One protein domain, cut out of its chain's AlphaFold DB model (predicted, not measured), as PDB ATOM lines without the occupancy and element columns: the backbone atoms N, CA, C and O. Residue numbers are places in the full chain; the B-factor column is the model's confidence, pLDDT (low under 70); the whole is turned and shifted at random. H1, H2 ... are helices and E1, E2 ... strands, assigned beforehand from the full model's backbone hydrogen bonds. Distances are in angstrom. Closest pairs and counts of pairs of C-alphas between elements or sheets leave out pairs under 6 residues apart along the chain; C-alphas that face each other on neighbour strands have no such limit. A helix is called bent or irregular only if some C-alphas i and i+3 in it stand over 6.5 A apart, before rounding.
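AT A GLANCE: This is residues 44 to 84 of the 84 residues of an uncharacterized protein of Paenibacillus sp. SDF0028 (UniProt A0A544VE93). Two short strands, E1 and E2, lie side by side as a narrow two-stranded ribbon, and the chain between them makes a broad loop with one small, uneven helix, H1, on its far stretch. Beyond E2, residues 80 to 84 run on as a tail at one end of the long axis. The printed part has 41 residues, with one named helix and two named strands in the order E1, H1, E2; the sheet, E1 = E2, is parallel. The class is mixed, helices and strands, with 18 residues in named elements, under half. The whole is loose, with a radius of gyration of the C-alphas of 11.8 A, and elongated, spanning 39 by 22 by 13 A.

IN THESE COORDINATES: E1 is residues 50 to 54, 13.0 A from first to last C-alpha, beginning at C-alpha 50 (0.804, -19.724, -94.281). H1 is residues 60 to 67, 9.1 A long. It is irregular: C-alphas 62 and 65 are 7.0 A apart. E2 is residues 75 to 79, 12.4 A long, ending at C-alpha 79 (11.092, -25.673, -95.492).

HOW THE PARTS SIT: E1 and E2 are parallel neighbours, with 25 degrees between their directions. C-alphas 52 and 77 face each other at 4.8 A. N 51 and O 75 are within hydrogen-bond range at 2.9 A, as are N 79 and O 53 at 2.8 A. E1, H1 and E2 form a strand-helix-strand unit, two parallel neighbour strands with a helix between them in the chain, and its crossover is right-handed. In H1, 2 of 4 O i to N i+4 pairs and 4 of 5 O i to N i+3 pairs are within range.

THE WHOLE: The two C-alphas farthest apart, those of Pro 70 and Glu 84, the chain's last residue, are 39.6 A apart. The printed part has no cut. The link from E1 to H1 is tight, with 5 residues, and that from H1 to E2 is short, with 7. The mean pLDDT of the printed part is 91.7, and no printed residue is under 70.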
ATOM      1  N   ARG A  44     -11.765 -20.734-101.813       88.56
ATOM      2  CA  ARG A  44     -11.820 -21.818-100.822       88.56
ATOM      3  C   ARG A  44     -10.488 -22.076-100.107       88.56
ATOM      4  O   ARG A  44     -10.461 -22.828 -99.140       88.56
ATOM      5  N   LEU A  45      -9.394 -21.469-100.568       90.56
ATOM      6  CA  LEU A  45      -8.072 -21.534 -99.933       90.56
ATOM      7  C   LEU A  45      -7.748 -20.277 -99.110       90.56
ATOM      8  O   LEU A  45      -6.704 -20.220 -98.467       90.56
ATOM      9  N   ARG A  46      -8.635 -19.273 -99.119       91.12
ATOM     10  CA  ARG A  46      -8.376 -17.926 -98.587       91.12
ATOM     11  C   ARG A  46      -8.142 -17.879 -97.075       91.12
ATOM     12  O   ARG A  46      -7.509 -16.947 -96.592       91.12
ATOM     13  N   SER A  47      -8.643 -18.857 -96.318       94.62
ATOM     14  CA  SER A  47      -8.388 -18.929 -94.874       94.62
ATOM     15  C   SER A  47      -6.920 -19.237 -94.562       94.62
ATOM     16  O   SER A  47      -6.414 -18.793 -93.531       94.62
ATOM     17  N   VAL A  48      -6.227 -19.970 -95.446       95.94
ATOM     18  CA  VAL A  48      -4.848 -20.409 -95.219       95.94
ATOM     19  C   VAL A  48      -3.900 -19.272 -95.564       95.94
ATOM     20  O   VAL A  48      -3.679 -18.968 -96.734       95.94
ATOM     21  N   ASN A  49      -3.304 -18.669 -94.541       96.12
ATOM     22  CA  ASN A  49      -2.380 -17.549 -94.693       96.12
ATOM     23  C   ASN A  49      -0.905 -17.972 -94.673       96.12
ATOM     24  O   ASN A  49      -0.070 -17.195 -95.133       96.12
ATOM     25  N   ARG A  50      -0.566 -19.186 -94.211       97.81
ATOM     26  CA  ARG A  50       0.804 -19.724 -94.281       97.81
ATOM     27  C   ARG A  50       0.855 -21.161 -94.781       97.81
ATOM     28  O   ARG A  50       0.206 -22.047 -94.225       97.81
ATOM     29  N   TRP A  51       1.694 -21.381 -95.788       96.62
ATOM     30  CA  TRP A  51       1.952 -22.680 -96.400       96.62
ATOM     31  C   TRP A  51       3.423 -23.037 -96.239       96.62
ATOM     32  O   TRP A  51       4.279 -22.475 -96.917       96.62
ATOM     33  N   PHE A  52       3.710 -23.975 -95.347       97.31
ATOM     34  CA  PHE A  52       5.029 -24.573 -95.205       97.31
ATOM     35  C   PHE A  52       5.136 -25.727 -96.198       97.31
ATOM     36  O   PHE A  52       4.406 -26.713 -96.090       97.31
ATOM     37  N   LEU A  53       6.002 -25.568 -97.196       96.38
ATOM     38  CA  LEU A  53       6.218 -26.556 -98.247       96.38
ATOM     39  C   LEU A  53       7.626 -27.126 -98.115       96.38
ATOM     40  O   LEU A  53       8.591 -26.366 -98.094       96.38
ATOM     41  N   GLY A  54       7.757 -28.446 -98.006       94.50
ATOM     42  CA  GLY A  54       9.055 -29.095 -97.803       94.50
ATOM     43  C   GLY A  54       9.058 -30.579 -98.136       94.50
ATOM     44  O   GLY A  54       8.031 -31.154 -98.481       94.50
ATOM     45  N   GLY A  55      10.231 -31.207 -98.070       93.56
ATOM     46  CA  GLY A  55      10.415 -32.627 -98.407       93.56
ATOM     47  C   GLY A  55      10.548 -32.926 -99.907       93.56
ATOM     48  O   GLY A  55      11.022 -33.996-100.268       93.56
ATOM     49  N   GLU A  56      10.213 -31.977-100.786       95.06
ATOM     50  CA  GLU A  56      10.425 -32.070-102.236       95.06
ATOM     51  C   GLU A  56      10.806 -30.693-102.817       95.06
ATOM     52  O   GLU A  56      10.500 -29.662-102.210       95.06
ATOM     53  N   PRO A  57      11.424 -30.631-104.013       94.00
ATOM     54  CA  PRO A  57      11.631 -29.372-104.722       94.00
ATOM     55  C   PRO A  57      10.311 -28.661-105.071       94.00
ATOM     56  O   PRO A  57       9.388 -29.253-105.637       94.00
ATOM     57  N   ILE A  58      10.247 -27.356-104.801       95.00
ATOM     58  CA  ILE A  58       9.095 -26.519-105.157       95.00
ATOM     59  C   ILE A  58       9.165 -26.130-106.640       95.00
ATOM     60  O   ILE A  58      10.123 -25.504-107.092       95.00
ATOM     61  N   ASN A  59       8.110 -26.435-107.396       95.38
ATOM     62  CA  ASN A  59       7.938 -26.006-108.779       95.38
ATOM     63  C   ASN A  59       7.104 -24.718-108.837       95.38
ATOM     64  O   ASN A  59       5.872 -24.750-108.838       95.38
ATOM     65  N   LEU A  60       7.786 -23.575-108.934       92.88
ATOM     66  CA  LEU A  60       7.149 -22.255-108.963       92.88
ATOM     67  C   LEU A  60       6.206 -22.054-110.158       92.88
ATOM     68  O   LEU A  60       5.221 -21.330-110.033       92.88
ATOM     69  N   LEU A  61       6.456 -22.706-111.300       93.25
ATOM     70  CA  LEU A  61       5.587 -22.581-112.475       93.25
ATOM     71  C   LEU A  61       4.195 -23.154-112.206       93.25
ATOM     72  O   LEU A  61       3.206 -22.560-112.625       93.25
ATOM     73  N   LYS A  62       4.118 -24.256-111.451       92.81
ATOM     74  CA  LYS A  62       2.842 -24.855-111.036       92.81
ATOM     75  C   LYS A  62       2.113 -24.028-109.978       92.81
ATOM     76  O   LYS A  62       0.895 -24.079-109.904       92.81
ATOM     77  N   LEU A  63       2.840 -23.248-109.177       92.38
ATOM     78  CA  LEU A  63       2.246 -22.355-108.177       92.38
ATOM     79  C   LEU A  63       1.774 -21.022-108.765       92.38
ATOM     80  O   LEU A  63       0.951 -20.329-108.161       92.38
ATOM     81  N   ARG A  64       2.293 -20.647-109.938       91.81
ATOM     82  CA  ARG A  64       2.046 -19.346-110.562       91.81
ATOM     83  C   ARG A  64       0.557 -19.004-110.698       91.81
ATOM     84  O   ARG A  64       0.206 -17.929-110.227       91.81
ATOM     85  N   PRO A  65      -0.328 -19.877-111.229       89.62
ATOM     86  CA  PRO A  65      -1.741 -19.532-111.416       89.62
ATOM     87  C   PRO A  65      -2.429 -19.104-110.118       89.62
ATOM     88  O   PRO A  65      -3.214 -18.160-110.108       89.62
ATOM     89  N   TRP A  66      -2.081 -19.763-109.012       90.62
ATOM     90  CA  TRP A  66      -2.610 -19.435-107.698       90.62
ATOM     91  C   TRP A  66      -1.963 -18.176-107.119       90.62
ATOM     92  O   TRP A  66      -2.682 -17.255-106.747       90.62
ATOM     93  N   THR A  67      -0.629 -18.095-107.097       91.56
ATOM     94  CA  THR A  67       0.123 -16.966-106.499       91.56
ATOM     95  C   THR A  67      -0.102 -15.626-107.201       91.56
ATOM     96  O   THR A  67       0.022 -14.580-106.571       91.56
ATOM     97  N   THR A  68      -0.458 -15.637-108.488       89.94
ATOM     98  CA  THR A  68      -0.815 -14.424-109.239       89.94
ATOM     99  C   THR A  68      -2.319 -14.159-109.280       89.94
ATOM    100  O   THR A  68      -2.749 -13.204-109.924       89.94
ATOM    101  N   SER A  69      -3.139 -15.006-108.651       87.50
ATOM    102  CA  SER A  69      -4.586 -14.804-108.611       87.50
ATOM    103  C   SER A  69      -4.964 -13.667-107.648       87.50
ATOM    104  O   SER A  69      -4.308 -13.490-106.621       87.50
ATOM    105  N   PRO A  70      -6.071 -12.941-107.895       86.06
ATOM    106  CA  PRO A  70      -6.575 -11.928-106.959       86.06
ATOM    107  C   PRO A  70      -6.958 -12.487-105.578       86.06
ATOM    108  O   PRO A  70      -7.054 -11.741-104.608       86.06
ATOM    109  N   SER A  71      -7.198 -13.799-105.495       86.12
ATOM    110  CA  SER A  71      -7.549 -14.507-104.261       86.12
ATOM    111  C   SER A  71      -6.331 -14.919-103.427       86.12
ATOM    112  O   SER A  71      -6.501 -15.450-102.328       86.12
ATOM    113  N   PHE A  72      -5.107 -14.691-103.911       90.62
ATOM    114  CA  PHE A  72      -3.898 -15.032-103.173       90.62
ATOM    115  C   PHE A  72      -3.645 -14.050-102.026       90.62
ATOM    116  O   PHE A  72      -3.378 -12.869-102.237       90.62
ATOM    117  N   CYS A  73      -3.709 -14.553-100.795       92.00
ATOM    118  CA  CYS A  73      -3.481 -13.773 -99.578       92.00
ATOM    119  C   CYS A  73      -2.640 -14.542 -98.550       92.00
ATOM    120  O   CYS A  73      -2.910 -14.488 -97.350       92.00
ATOM    121  N   ALA A  74      -1.655 -15.302 -99.027       94.56
ATOM    122  CA  ALA A  74      -0.868 -16.208 -98.205       94.56
ATOM    123  C   ALA A  74       0.639 -16.019 -98.403       94.56
ATOM    124  O   ALA A  74       1.093 -15.463 -99.401       94.56
ATOM    125  N   GLU A  75       1.416 -16.539 -97.461       96.62
ATOM    126  CA  GLU A  75       2.862 -16.689 -97.560       96.62
ATOM    127  C   GLU A  75       3.217 -18.156 -97.828       96.62
ATOM    128  O   GLU A  75       2.672 -19.067 -97.196       96.62
ATOM    129  N   ILE A  76       4.143 -18.382 -98.762       96.19
ATOM    130  CA  ILE A  76       4.717 -19.701 -99.031       96.19
ATOM    131  C   ILE A  76       6.111 -19.741 -98.410       96.19
ATOM    132  O   ILE A  76       7.022 -19.054 -98.867       96.19
ATOM    133  N   ILE A  77       6.266 -20.566 -97.380       96.94
ATOM    134  CA  ILE A  77       7.516 -20.772 -96.659       96.94
ATOM    135  C   ILE A  77       8.129 -22.077 -97.149       96.94
ATOM    136  O   ILE A  77       7.601 -23.162 -96.900       96.94
ATOM    137  N   ASN A  78       9.259 -21.975 -97.844       95.50
ATOM    138  CA  ASN A  78      10.048 -23.151 -98.177       95.50
ATOM    139  C   ASN A  78      10.714 -23.691 -96.906       95.50
ATOM    140  O   ASN A  78      11.427 -22.965 -96.214       95.50
ATOM    141  N   THR A  79      10.492 -24.964 -96.619       93.81
ATOM    142  CA  THR A  79      11.092 -25.673 -95.492       93.81
ATOM    143  C   THR A  79      12.018 -26.753 -96.024       93.81
ATOM    144  O   THR A  79      11.625 -27.612 -96.811       93.81
ATOM    145  N   TYR A  80      13.274 -26.694 -95.600       88.56
ATOM    146  CA  TYR A  80      14.284 -27.686 -95.926       88.56
ATOM    147  C   TYR A  80      14.919 -28.164 -94.628       88.56
ATOM    148  O   TYR A  80      15.417 -27.355 -93.846       88.56
ATOM    149  N   GLY A  81      14.876 -29.472 -94.402       82.62
ATOM    150  CA  GLY A  81      15.456 -30.093 -93.224       82.62
ATOM    151  C   GLY A  81      15.497 -31.611 -93.387       82.62
ATOM    152  O   GLY A  81      14.448 -32.197 -93.670       82.62
ATOM    153  N   PRO A  82      16.672 -32.249 -93.253       79.25
ATOM    154  CA  PRO A  82      16.749 -33.680 -92.981       79.25
ATOM    155  C   PRO A  82      16.156 -33.981 -91.585       79.25
ATOM    156  O   PRO A  82      15.841 -33.063 -90.828       79.25
ATOM    157  N   THR A  83      15.918 -35.253 -91.269       84.00
ATOM    158  CA  THR A  83      15.304 -35.658 -89.984       84.00
ATOM    159  C   THR A  83      16.320 -35.693 -88.831       84.00
ATOM    160  O   THR A  83      15.928 -35.649 -87.668       84.00
ATOM    161  N   GLU A  84      17.601 -35.802 -89.178       73.00
ATOM    162  CA  GLU A  84      18.788 -35.970 -88.332       73.00
ATOM    163  C   GLU A  84      19.127 -34.760 -87.451       73.00
ATOM    164  O   GLU A  84      19.508 -35.005 -86.280       73.00
TER     165      GLU A  84